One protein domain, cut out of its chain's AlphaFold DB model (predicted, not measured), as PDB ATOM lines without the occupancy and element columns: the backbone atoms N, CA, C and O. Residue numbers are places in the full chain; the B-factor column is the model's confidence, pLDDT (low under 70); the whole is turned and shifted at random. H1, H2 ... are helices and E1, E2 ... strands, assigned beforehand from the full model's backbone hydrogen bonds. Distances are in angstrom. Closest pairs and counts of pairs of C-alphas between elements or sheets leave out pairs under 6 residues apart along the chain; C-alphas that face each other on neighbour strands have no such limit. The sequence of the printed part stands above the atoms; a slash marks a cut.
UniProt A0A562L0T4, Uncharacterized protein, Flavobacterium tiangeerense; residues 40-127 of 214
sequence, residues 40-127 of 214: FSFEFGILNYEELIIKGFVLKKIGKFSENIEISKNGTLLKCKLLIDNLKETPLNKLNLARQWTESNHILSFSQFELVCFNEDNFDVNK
ATOM      1  N   PHE A  40     -44.236  15.525   0.222       64.88
ATOM      2  CA  PHE A  40     -42.958  15.291   0.898       64.88
ATOM      3  C   PHE A  40     -43.147  14.536   2.216       64.88
ATOM      4  O   PHE A  40     -44.151  14.705   2.911       64.88
ATOM      5  N   SER A  41     -42.184  13.681   2.562       57.00
ATOM      6  CA  SER A  41     -42.248  12.835   3.753       57.00
ATOM      7  C   SER A  41     -42.049  13.629   5.045       57.00
ATOM      8  O   SER A  41     -41.215  14.530   5.138       57.00
ATOM      9  N   PHE A  42     -42.791  13.217   6.075       53.34
ATOM     10  CA  PHE A  42     -42.772  13.788   7.424       53.34
ATOM     11  C   PHE A  42     -41.453  13.593   8.177       53.34
ATOM     12  O   PHE A  42     -41.179  14.313   9.129       53.34
ATOM     13  N   GLU A  43     -40.688  12.568   7.806       48.47
ATOM     14  CA  GLU A  43     -39.517  12.115   8.563       48.47
ATOM     15  C   GLU A  43     -38.258  12.915   8.195       48.47
ATOM     16  O   GLU A  43     -37.350  13.055   9.010       48.47
ATOM     17  N   PHE A  44     -38.216  13.472   6.980       52.81
ATOM     18  CA  PHE A  44     -37.067  14.236   6.484       52.81
ATOM     19  C   PHE A  44     -37.405  15.687   6.143       52.81
ATOM     20  O   PHE A  44     -36.509  16.521   6.208       52.81
ATOM     21  N   GLY A  45     -38.667  16.006   5.831       65.75
ATOM     22  CA  GLY A  45     -39.044  17.348   5.394       65.75
ATOM     23  C   GLY A  45     -38.286  17.776   4.132       65.75
ATOM     24  O   GLY A  45     -37.838  16.938   3.345       65.75
ATOM     25  N   ILE A  46     -38.168  19.089   3.949       76.81
ATOM     26  CA  ILE A  46     -37.222  19.689   3.010       76.81
ATOM     27  C   ILE A  46     -36.001  20.070   3.840       76.81
ATOM     28  O   ILE A  46     -36.149  20.826   4.793       76.81
ATOM     29  N   LEU A  47     -34.843  19.522   3.491       81.12
ATOM     30  CA  LEU A  47     -33.563  19.887   4.079       81.12
ATOM     31  C   LEU A  47     -32.830  20.793   3.103       81.12
ATOM     32  O   LEU A  47     -32.520  20.367   1.984       81.12
ATOM     33  N   ASN A  48     -32.536  22.009   3.536       84.62
ATOM     34  CA  ASN A  48     -31.650  22.889   2.790       84.62
ATOM     35  C   ASN A  48     -30.189  22.429   2.913       84.62
ATOM     36  O   ASN A  48     -29.854  21.520   3.680       84.62
ATOM     37  N   TYR A  49     -29.304  23.054   2.141       86.69
ATOM     38  CA  TYR A  49     -27.888  22.704   2.140       86.69
ATOM     39  C   TYR A  49     -27.249  22.736   3.537       86.69
ATOM     40  O   TYR A  49     -26.523  21.811   3.895       86.69
ATOM     41  N   GLU A  50     -27.528  23.757   4.348       87.19
ATOM     42  CA  GLU A  50     -26.948  23.885   5.690       87.19
ATOM     43  C   GLU A  50     -27.424  22.755   6.613       87.19
ATOM     44  O   GLU A  50     -26.618  22.096   7.274       87.19
ATOM     45  N   GLU A  51     -28.724  22.458   6.594       87.81
ATOM     46  CA  GLU A  51     -29.319  21.359   7.357       87.81
ATOM     47  C   GLU A  51     -28.777  19.993   6.921       87.81
ATOM     48  O   GLU A  51     -28.600  19.100   7.757       87.81
ATOM     49  N   LEU A  52     -28.491  19.820   5.627       87.19
ATOM     50  CA  LEU A  52     -27.866  18.614   5.091       87.19
ATOM     51  C   LEU A  52     -26.471  18.408   5.673       87.19
ATOM     52  O   LEU A  52     -26.190  17.325   6.191       87.19
ATOM     53  N   ILE A  53     -25.629  19.442   5.656       89.75
ATOM     54  CA  ILE A  53     -24.286  19.365   6.238       89.75
ATOM     55  C   ILE A  53     -24.363  19.069   7.742       89.75
ATOM     56  O   ILE A  53     -23.696  18.148   8.213       89.75
ATOM     57  N   ILE A  54     -25.234  19.762   8.489       89.44
ATOM     58  CA  ILE A  54     -25.438  19.534   9.933       89.44
ATOM     59  C   ILE A  54     -25.864  18.086  10.220       89.44
ATOM     60  O   ILE A  54     -25.425  17.482  11.197       89.44
ATOM     61  N   LYS A  55     -26.699  17.495   9.357       87.88
ATOM     62  CA  LYS A  55     -27.156  16.100   9.475       87.88
ATOM     63  C   LYS A  55     -26.156  15.072   8.922       87.88
ATOM     64  O   LYS A  55     -26.506  13.889   8.834       87.88
ATOM     65  N   GLY A  56     -24.939  15.496   8.571       90.06
ATOM     66  CA  GLY A  56     -23.843  14.631   8.130       90.06
ATOM     67  C   GLY A  56     -23.962  14.148   6.683       90.06
ATOM     68  O   GLY A  56     -23.383  13.118   6.331       90.06
ATOM     69  N   PHE A  57     -24.739  14.843   5.851       90.38
ATOM     70  CA  PHE A  57     -24.760  14.591   4.415       90.38
ATOM     71  C   PHE A  57     -23.589  15.301   3.734       90.38
ATOM     72  O   PHE A  57     -23.204  16.408   4.104       90.38
ATOM     73  N   VAL A  58     -23.056  14.673   2.693       91.00
ATOM     74  CA  VAL A  58     -22.022  15.232   1.823       91.00
ATOM     75  C   VAL A  58     -22.554  15.232   0.400       91.00
ATOM     76  O   VAL A  58     -22.985  14.192  -0.099       91.00
ATOM     77  N   LEU A  59     -22.515  16.397  -0.244       90.94
ATOM     78  CA  LEU A  59     -22.961  16.596  -1.620       90.94
ATOM     79  C   LEU A  59     -21.756  16.920  -2.500       90.94
ATOM     80  O   LEU A  59     -20.946  17.780  -2.151       90.94
ATOM     81  N   LYS A  60     -21.646  16.262  -3.655       89.38
ATOM     82  CA  LYS A  60     -20.597  16.517  -4.649       89.38
ATOM     83  C   LYS A  60     -21.196  16.542  -6.044       89.38
ATOM     84  O   LYS A  60     -21.989  15.677  -6.393       89.38
ATOM     85  N   LYS A  61     -20.793  17.508  -6.867       86.88
ATOM     86  CA  LYS A  61     -21.067  17.455  -8.307       86.88
ATOM     87  C   LYS A  61     -20.097  16.474  -8.959       86.88
ATOM     88  O   LYS A  61     -18.902  16.522  -8.673       86.88
ATOM     89  N   ILE A  62     -20.607  15.594  -9.812       83.31
ATOM     90  CA  ILE A  62     -19.824  14.567 -10.505       83.31
ATOM     91  C   ILE A  62     -20.153  14.542 -12.004       83.31
ATOM     92  O   ILE A  62     -21.169  15.080 -12.450       83.31
ATOM     93  N   GLY A  63     -19.285  13.898 -12.785       78.44
ATOM     94  CA  GLY A  63     -19.379  13.843 -14.246       78.44
ATOM     95  C   GLY A  63     -18.511  14.893 -14.936       78.44
ATOM     96  O   GLY A  63     -18.045  15.850 -14.313       78.44
ATOM     97  N   LYS A  64     -18.283  14.706 -16.241       67.31
ATOM     98  CA  LYS A  64     -17.318  15.495 -17.031       67.31
ATOM     99  C   LYS A  64     -17.684  16.985 -17.071       67.31
ATOM    100  O   LYS A  64     -16.805  17.823 -17.242       67.31
ATOM    101  N   PHE A  65     -18.961  17.303 -16.845       70.56
ATOM    102  CA  PHE A  65     -19.475  18.670 -16.769       70.56
ATOM    103  C   PHE A  65     -20.365  18.923 -15.550       70.56
ATOM    104  O   PHE A  65     -21.228  19.794 -15.615       70.56
ATOM    105  N   SER A  66     -20.184  18.184 -14.448       73.50
ATOM    106  CA  SER A  66     -21.033  18.334 -13.254       73.50
ATOM    107  C   SER A  66     -22.533  18.132 -13.528       73.50
ATOM    108  O   SER A  66     -23.379  18.810 -12.946       73.50
ATOM    109  N   GLU A  67     -22.872  17.221 -14.445       78.12
ATOM    110  CA  GLU A  67     -24.265  16.932 -14.815       78.12
ATOM    111  C   GLU A  67     -25.008  16.040 -13.814       78.12
ATOM    112  O   GLU A  67     -26.208  15.838 -13.960       78.12
ATOM    113  N   ASN A  68     -24.320  15.519 -12.798       81.12
ATOM    114  CA  ASN A  68     -24.904  14.678 -11.762       81.12
ATOM    115  C   ASN A  68     -24.491  15.165 -10.368       81.12
ATOM    116  O   ASN A  68     -23.455  15.814 -10.198       81.12
ATOM    117  N   ILE A  69     -25.292  14.820  -9.359       85.94
ATOM    118  CA  ILE A  69     -24.945  15.014  -7.949       85.94
ATOM    119  C   ILE A  69     -24.798  13.650  -7.294       85.94
ATOM    120  O   ILE A  69     -25.660  12.782  -7.407       85.94
ATOM    121  N   GLU A  70     -23.709  13.506  -6.562       88.94
ATOM    122  CA  GLU A  70     -23.507  12.452  -5.597       88.94
ATOM    123  C   GLU A  70     -23.914  12.951  -4.212       88.94
ATOM    124  O   GLU A  70     -23.427  13.986  -3.749       88.94
ATOM    125  N   ILE A  71     -24.792  12.205  -3.545       89.06
ATOM    126  CA  ILE A  71     -25.137  12.438  -2.145       89.06
ATOM    127  C   ILE A  71     -24.690  11.228  -1.352       89.06
ATOM    128  O   ILE A  71     -24.980  10.092  -1.720       89.06
ATOM    129  N   SER A  72     -24.002  11.466  -0.245       91.00
ATOM    130  CA  SER A  72     -23.640  10.413   0.693       91.00
ATOM    131  C   SER A  72     -23.945  10.817   2.126       91.00
ATOM    132  O   SER A  72     -23.971  12.001   2.461       91.00
ATOM    133  N   LYS A  73     -24.197   9.827   2.980       89.75
ATOM    134  CA  LYS A  73     -24.359  10.000   4.424       89.75
ATOM    135  C   LYS A  73     -23.598   8.895   5.132       89.75
ATOM    136  O   LYS A  73     -23.810   7.726   4.822       89.75
ATOM    137  N   ASN A  74     -22.714   9.254   6.062       88.31
ATOM    138  CA  ASN A  74     -21.869   8.296   6.791       88.31
ATOM    139  C   ASN A  74     -21.122   7.313   5.857       88.31
ATOM    140  O   ASN A  74     -21.017   6.126   6.147       88.31
ATOM    141  N   GLY A  75     -20.659   7.793   4.695       84.81
ATOM    142  CA  GLY A  75     -19.973   6.977   3.684       84.81
ATOM    143  C   GLY A  75     -20.884   6.137   2.778       84.81
ATOM    144  O   GLY A  75     -20.401   5.560   1.809       84.81
ATOM    145  N   THR A  76     -22.195   6.081   3.030       88.44
ATOM    146  CA  THR A  76     -23.161   5.391   2.160       88.44
ATOM    147  C   THR A  76     -23.671   6.315   1.063       88.44
ATOM    148  O   THR A  76     -24.160   7.407   1.352       88.44
ATOM    149  N   LEU A  77     -23.601   5.857  -0.189       89.06
ATOM    150  CA  LEU A  77     -24.149   6.559  -1.347       89.06
ATOM    151  C   LEU A  77     -25.682   6.515  -1.351       89.06
ATOM    152  O   LEU A  77     -26.281   5.451  -1.195       89.06
ATOM    153  N   LEU A  78     -26.316   7.655  -1.595       85.94
ATOM    154  CA  LEU A  78     -27.759   7.795  -1.726       85.94
ATOM    155  C   LEU A  78     -28.104   8.169  -3.166       85.94
ATOM    156  O   LEU A  78     -27.580   9.136  -3.715       85.94
ATOM    157  N   LYS A  79     -29.022   7.414  -3.772       82.88
ATOM    158  CA  LYS A  79     -29.607   7.780  -5.066       82.88
ATOM    159  C   LYS A  79     -30.709   8.808  -4.833       82.88
ATOM    160  O   LYS A  79     -31.589   8.555  -4.013       82.88
ATOM    161  N   CYS A  80     -30.673   9.924  -5.557       84.12
ATOM    162  CA  CYS A  80     -31.792  10.860  -5.626       84.12
ATOM    163  C   CYS A  80     -32.203  11.137  -7.073       84.12
ATOM    164  O   CYS A  80     -31.360  11.181  -7.970       84.12
ATOM    165  N   LYS A  81     -33.503  11.352  -7.290       82.06
ATOM    166  CA  LYS A  81     -34.044  11.876  -8.545       82.06
ATOM    167  C   LYS A  81     -33.771  13.381  -8.601       82.06
ATOM    168  O   LYS A  81     -34.156  14.126  -7.699       82.06
ATOM    169  N   LEU A  82     -33.079  13.818  -9.649       82.88
ATOM    170  CA  LEU A  82     -32.738  15.222  -9.875       82.88
ATOM    171  C   LEU A  82     -33.918  15.950 -10.529       82.88
ATOM    172  O   LEU A  82     -34.366  15.554 -11.602       82.88
ATOM    173  N   LEU A  83     -34.397  17.018  -9.894       80.06
ATOM    174  CA  LEU A  83     -35.454  17.910 -10.381       80.06
ATOM    175  C   LEU A  83     -34.879  19.306 -10.624       80.06
ATOM    176  O   LEU A  83     -35.290  20.283 -10.000       80.06
ATOM    177  N   ILE A  84     -33.839  19.368 -11.452       77.94
ATOM    178  CA  ILE A  84     -33.053  20.577 -11.697       77.94
ATOM    179  C   ILE A  84     -32.780  20.660 -13.196       77.94
ATOM    180  O   ILE A  84     -32.060  19.820 -13.732       77.94
ATOM    181  N   ASP A  85     -33.319  21.683 -13.858       73.81
ATOM    182  CA  ASP A  85     -33.161  21.848 -15.310       73.81
ATOM    183  C   ASP A  85     -31.731  22.257 -15.702       73.81
ATOM    184  O   ASP A  85     -31.222  21.829 -16.736       73.81
ATOM    185  N   ASN A  86     -31.046  23.050 -14.862       77.00
ATOM    186  CA  ASN A  86     -29.678  23.514 -15.117       77.00
ATOM    187  C   ASN A  86     -28.740  23.277 -13.921       77.00
ATOM    188  O   ASN A  86     -28.276  24.197 -13.238       77.00
ATOM    189  N   LEU A  87     -28.451  22.003 -13.646       81.75
ATOM    190  CA  LEU A  87     -27.597  21.607 -12.522       81.75
ATOM    191  C   LEU A  87     -26.165  22.166 -12.616       81.75
ATOM    192  O   LEU A  87     -25.524  22.429 -11.594       81.75
ATOM    193  N   LYS A  88     -25.654  22.381 -13.831       81.25
ATOM    194  CA  LYS A  88     -24.291  22.882 -14.050       81.25
ATOM    195  C   LYS A  88     -24.100  24.243 -13.393       81.25
ATOM    196  O   LYS A  88     -23.182  24.410 -12.591       81.25
ATOM    197  N   GLU A  89     -25.029  25.152 -13.658       82.44
ATOM    198  CA  GLU A  89     -25.017  26.523 -13.147       82.44
ATOM    199  C   GLU A  89     -25.537  26.631 -11.713       82.44
ATOM    200  O   GLU A  89     -25.179  27.569 -11.011       82.44
ATOM    201  N   THR A  90     -26.317  25.656 -11.238       83.56
ATOM    202  CA  THR A  90     -26.903  25.682  -9.890       83.56
ATOM    203  C   THR A  90     -25.844  25.413  -8.813       83.56
ATOM    204  O   THR A  90     -25.322  24.296  -8.747       83.56
ATOM    205  N   PRO A  91     -25.506  26.367  -7.932       88.12
ATOM    206  CA  PRO A  91     -24.551  26.139  -6.846       88.12
ATOM    207  C   PRO A  91     -25.033  25.062  -5.857       88.12
ATOM    208  O   PRO A  91     -26.229  24.937  -5.612       88.12
ATOM    209  N   LEU A  92     -24.115  24.301  -5.240       87.94
ATOM    210  CA  LEU A  92     -24.491  23.249  -4.275       87.94
ATOM    211  C   LEU A  92     -25.280  23.799  -3.075       87.94
ATOM    212  O   LEU A  92     -26.204  23.145  -2.604       87.94
ATOM    213  N   ASN A  93     -24.957  25.011  -2.621       87.75
ATOM    214  CA  ASN A  93     -25.650  25.673  -1.513       87.75
ATOM    215  C   ASN A  93     -27.074  26.146  -1.851       87.75
ATOM    216  O   ASN A  93     -27.784  26.611  -0.967       87.75
ATOM    217  N   LYS A  94     -27.500  26.022  -3.113       87.31
ATOM    218  CA  LYS A  94     -28.877  26.267  -3.562       87.31
ATOM    219  C   LYS A  94     -29.708  24.987  -3.672       87.31
ATOM    220  O   LYS A  94     -30.859  25.040  -4.100       87.31
ATOM    221  N   LEU A  95     -29.126  23.841  -3.316       86.12
ATOM    222  CA  LEU A  95     -29.793  22.552  -3.397       86.12
ATOM    223  C   LEU A  95     -30.526  22.215  -2.108       86.12
ATOM    224  O   LEU A  95     -30.025  22.420  -1.004       86.12
ATOM    225  N   ASN A  96     -31.683  21.599  -2.297       84.50
ATOM    226  CA  ASN A  96     -32.488  21.008  -1.251       84.50
ATOM    227  C   ASN A  96     -32.643  19.513  -1.499       84.50
ATOM    228  O   ASN A  96     -32.652  19.046  -2.643       84.50
ATOM    229  N   LEU A  97     -32.818  18.775  -0.409       84.31
ATOM    230  CA  LEU A  97     -33.135  17.356  -0.417       84.31
ATOM    231  C   LEU A  97     -34.474  17.149   0.276       84.31
ATOM    232  O   LEU A  97     -34.700  17.654   1.374       84.31
ATOM    233  N   ALA A  98     -35.339  16.343  -0.319       80.88
ATOM    234  CA  ALA A  98     -36.539  15.872   0.350       80.88
ATOM    235  C   ALA A  98     -36.758  14.389   0.076       80.88
ATOM    236  O   ALA A  98     -36.261  13.833  -0.903       80.88
ATOM    237  N   ARG A  99     -37.530  13.735   0.943       78.06
ATOM    238  CA  ARG A  99     -38.137  12.443   0.611       78.06
ATOM    239  C   ARG A  99     -39.522  12.678   0.066       78.06
ATOM    240  O   ARG A  99     -40.253  13.524   0.567       78.06
ATOM    241  N   GLN A 100     -39.891  11.877  -0.902       75.38
ATOM    242  CA  GLN A 100     -41.134  11.984  -1.625       75.38
ATOM    243  C   GLN A 100     -41.886  10.679  -1.547       75.38
ATOM    244  O   GLN A 100     -41.281   9.618  -1.667       75.38
ATOM    245  N   TRP A 101     -43.194  10.761  -1.348       69.50
ATOM    246  CA  TRP A 101     -44.041   9.582  -1.390       69.50
ATOM    247  C   TRP A 101     -44.279   9.136  -2.836       69.50
ATOM    248  O   TRP A 101     -44.522   9.967  -3.717       69.50
ATOM    249  N   THR A 102     -44.235   7.826  -3.064       66.94
ATOM    250  CA  THR A 102     -44.555   7.203  -4.347       66.94
ATOM    251  C   THR A 102     -45.687   6.192  -4.172       66.94
ATOM    252  O   THR A 102     -45.713   5.393  -3.226       66.94
ATOM    253  N   GLU A 103     -46.654   6.222  -5.092       60.78
ATOM    254  CA  GLU A 103     -47.681   5.183  -5.177       60.78
ATOM    255  C   GLU A 103     -47.019   3.886  -5.652       60.78
ATOM    256  O   GLU A 103     -46.685   3.723  -6.822       60.78
ATOM    257  N   SER A 104     -46.791   2.947  -4.734       55.12
ATOM    258  CA  SER A 104     -46.375   1.599  -5.109       55.12
ATOM    259  C   SER A 104     -47.573   0.847  -5.693       55.12
ATOM    260  O   SER A 104     -48.610   0.730  -5.045       55.12
ATOM    261  N   ASN A 105     -47.422   0.289  -6.897       50.41
ATOM    262  CA  ASN A 105     -48.466  -0.490  -7.580       50.41
ATOM    263  C   ASN A 105     -48.765  -1.861  -6.937       50.41
ATOM    264  O   ASN A 105     -49.632  -2.587  -7.420       50.41
ATOM    265  N   HIS A 106     -48.072  -2.247  -5.861       43.38
ATOM    266  CA  HIS A 106     -48.279  -3.541  -5.216       43.38
ATOM    267  C   HIS A 106     -49.209  -3.434  -4.006       43.38
ATOM    268  O   HIS A 106     -48.948  -2.701  -3.055       43.38
ATOM    269  N   ILE A 107     -50.259  -4.260  -4.030       44.09
ATOM    270  CA  ILE A 107     -51.376  -4.381  -3.069       44.09
ATOM    271  C   ILE A 107     -50.919  -4.653  -1.610       44.09
ATOM    272  O   ILE A 107     -51.719  -4.574  -0.684       44.09
ATOM    273  N   LEU A 108     -49.622  -4.898  -1.383       41.19
ATOM    274  CA  LEU A 108     -49.006  -5.178  -0.077       41.19
ATOM    275  C   LEU A 108     -47.952  -4.144   0.367       41.19
ATOM    276  O   LEU A 108     -47.304  -4.326   1.394       41.19
ATOM    277  N   SER A 109     -47.754  -3.062  -0.384       44.31
ATOM    278  CA  SER A 109     -46.713  -2.074  -0.106       44.31
ATOM    279  C   SER A 109     -47.299  -0.858   0.606       44.31
ATOM    280  O   SER A 109     -47.993  -0.029   0.012       44.31
ATOM    281  N   PHE A 110     -47.009  -0.734   1.900       48.16
ATOM    282  CA  PHE A 110     -47.162   0.522   2.621       48.16
ATOM    283  C   PHE A 110     -46.179   1.526   2.011       48.16
ATOM    284  O   PHE A 110     -45.064   1.625   2.492       48.16
ATOM    285  N   SER A 111     -46.569   2.282   0.980       54.56
ATOM    286  CA  SER A 111     -45.961   3.594   0.697       54.56
ATOM    287  C   SER A 111     -44.427   3.615   0.534       54.56
ATOM    288  O   SER A 111     -43.700   3.769   1.514       54.56
ATOM    289  N   GLN A 112     -43.906   3.536  -0.694       67.00
ATOM    290  CA  GLN A 112     -42.463   3.708  -0.901       67.00
ATOM    291  C   GLN A 112     -42.087   5.193  -0.923       67.00
ATOM    292  O   GLN A 112     -42.906   6.058  -1.229       67.00
ATOM    293  N   PHE A 113     -40.845   5.489  -0.539       70.94
ATOM    294  CA  PHE A 113     -40.305   6.842  -0.588       70.94
ATOM    295  C   PHE A 113     -39.092   6.892  -1.509       70.94
ATOM    296  O   PHE A 113     -38.204   6.048  -1.392       70.94
ATOM    297  N   GLU A 114     -39.019   7.918  -2.351       78.75
ATOM    298  CA  GLU A 114     -37.850   8.245  -3.171       78.75
ATOM    299  C   GLU A 114     -37.176   9.521  -2.638       78.75
ATOM    300  O   GLU A 114     -37.841  10.410  -2.104       78.75
ATOM    301  N   LEU A 115     -35.847   9.613  -2.727       81.19
ATOM    302  CA  LEU A 115     -35.122  10.852  -2.431       81.19
ATOM    303  C   LEU A 115     -35.131  11.752  -3.668       81.19
ATOM    304  O   LEU A 115     -34.824  11.295  -4.766       81.19
ATOM    305  N   VAL A 116     -35.416  13.037  -3.484       82.31
ATOM    306  CA  VAL A 116     -35.436  14.031  -4.560       82.31
ATOM    307  C   VAL A 116     -34.553  15.221  -4.229       82.31
ATOM    308  O   VAL A 116     -34.521  15.691  -3.091       82.31
ATOM    309  N   CYS A 117     -33.855  15.707  -5.248       85.69
ATOM    310  CA  CYS A 117     -32.918  16.819  -5.179       85.69
ATOM    311  C   CYS A 117     -33.400  17.946  -6.094       85.69
ATOM    312  O   CYS A 117     -33.636  17.698  -7.275       85.69
ATOM    313  N   PHE A 118     -33.544  19.164  -5.578       81.88
ATOM    314  CA  PHE A 118     -34.128  20.288  -6.323       81.88
ATOM    315  C   PHE A 118     -33.522  21.639  -5.915       81.88
ATOM    316  O   PHE A 118     -32.893  21.745  -4.862       81.88
ATOM    317  N   ASN A 119     -33.716  22.674  -6.737       82.00
ATOM    318  CA  ASN A 119     -33.371  24.065  -6.424       82.00
ATOM    319  C   ASN A 119     -34.630  24.874  -6.060       82.00
ATOM    320  O   ASN A 119     -35.705  24.600  -6.583       82.00
ATOM    321  N   GLU A 120     -34.527  25.868  -5.168       68.00
ATOM    322  CA  GLU A 120     -35.703  26.667  -4.758       68.00
ATOM    323  C   GLU A 120     -36.272  27.520  -5.894       68.00
ATOM    324  O   GLU A 120     -37.485  27.688  -5.981       68.00
ATOM    325  N   ASP A 121     -35.406  28.002  -6.789       66.12
ATOM    326  CA  ASP A 121     -35.764  28.990  -7.812       66.12
ATOM    327  C   ASP A 121     -36.842  28.484  -8.797       66.12
ATOM    328  O   ASP A 121     -37.585  29.285  -9.358       66.12
ATOM    329  N   ASN A 122     -36.994  27.159  -8.950       56.69
ATOM    330  CA  ASN A 122     -38.023  26.524  -9.788       56.69
ATOM    331  C   ASN A 122     -39.023  25.662  -8.992       56.69
ATOM    332  O   ASN A 122     -39.871  24.974  -9.573       56.69
ATOM    333  N   PHE A 123     -38.952  25.682  -7.660       63.28
ATOM    334  CA  PHE A 123     -39.728  24.788  -6.813       63.28
ATOM    335  C   PHE A 123     -41.032  25.429  -6.341       63.28
ATOM    336  O   PHE A 123     -41.142  25.998  -5.255       63.28
ATOM    337  N   ASP A 124     -42.081  25.272  -7.144       66.75
ATOM    338  CA  ASP A 124     -43.435  25.562  -6.684       66.75
ATOM    339  C   ASP A 124     -43.970  24.374  -5.888       66.75
ATOM    340  O   ASP A 124     -44.511  23.423  -6.447       66.75
ATOM    341  N   VAL A 125     -43.846  24.450  -4.564       60.03
ATOM    342  CA  VAL A 125     -44.349  23.434  -3.629       60.03
ATOM    343  C   VAL A 125     -45.818  23.054  -3.860       60.03
ATOM    344  O   VAL A 125     -46.217  21.930  -3.561       60.03
ATOM    345  N   ASN A 126     -46.633  23.949  -4.433       60.28
ATOM    346  CA  ASN A 126     -48.036  23.667  -4.727       60.28
ATOM    347  C   ASN A 126     -48.210  22.640  -5.856       60.28
ATOM    348  O   ASN A 126     -49.265  22.017  -5.956       60.28
ATOM    349  N   LYS A 127     -47.167  22.408  -6.664       64.06
ATOM    350  CA  LYS A 127     -47.106  21.360  -7.693       64.06
ATOM    351  C   LYS A 127     -46.749  19.982  -7.144       64.06
ATOM    352  O   LYS A 127     -46.688  19.044  -7.926       64.06
TER     353      LYS A 127
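AT A GLANCE: This is residues 40 to 127 of the 214 residues of an uncharacterized protein of Flavobacterium tiangeerense (UniProt A0A562L0T4). Two small three-stranded sheets stand at an angle to each other, joined along one edge where E3 runs on into E4, and the short helix H1 bridges their other edges, near E1 and E5. The long hairpin E5 and E6 reaches toward one end of the longest axis, with Ile 107 in its loop at the tip. The printed part has 88 residues with one named helix and six named strands, in the order H1 E1 E2 E3 E4 E5 E6; one sheet, E4 E6 E5, is mixed and the other, E1 E2 E3, is antiparallel. The class is mostly strand, though under half of the residues, 40 of the 88, are in named elements. The whole is compact, with a radius of gyration of the C-alphas of 13.7 A and spans of 41 by 31 by 25 A.

IN THESE COORDINATES: In the mixed sheet, E5 is residues 95 to 102, 21.3 A long, E6 is residues 112 to 119, 23.0 A, and E4 is residues 81 to 83, 6.5 A. C-alpha 119, where E6 ends, is at (-33.371, 24.065, -6.424). In the other sheet, E1 is residues 57 to 62, 15.7 A, E2 is residues 68 to 73, 16.9 A, and E3 is residues 76 to 78, 6.5 A. H1 is residues 49 to 54, 8.8 A, and begins with C-alpha 49 at (-27.888, 22.704, 2.140).

HOW THE PARTS SIT: E6 is the inner strand between E4 and E5. The hairpin E5 and E6 is antiparallel at 153 degrees, with N 98 and O 116 3.0 A apart and N 100 and O 114 2.8 A apart. E4 and E6 are parallel at 36 degrees, with N 83 and O 117 2.8 A apart. Residues 46 to 47 pair antiparallel with residues 97 to 98 of E5. E3 runs on into E4 across a break of 2 residues, at 48 degrees. E1, E2 and E3 form a meander, each strand the antiparallel neighbour of the one before. In the hairpin E2 and E3, N 78 and O 71 are 2.8 A apart; in the hairpin E1 and E2, N 60 and O 70 are 2.9 A apart. E1 and E5 are apart. H1 is on both sheets but only grazes each; its closest C-alphas to E5 are those of Tyr 49 and Leu 95, 5.9 A, and to E1 those of Leu 52 and Val 58, 7.5 A. In H1 every O i to N i+4 pair is within hydrogen-bond range.

THE WHOLE: The two C-alphas farthest apart, those of Glu 89 and Ile 107, are 41.8 A apart. The printed part has no cut. The link from E4 to E5, 11 residues, is long. The mean pLDDT of the printed part is 75.9, and residues 40 to 45, 64, 101 to 112 and 120 to 127 are under 70.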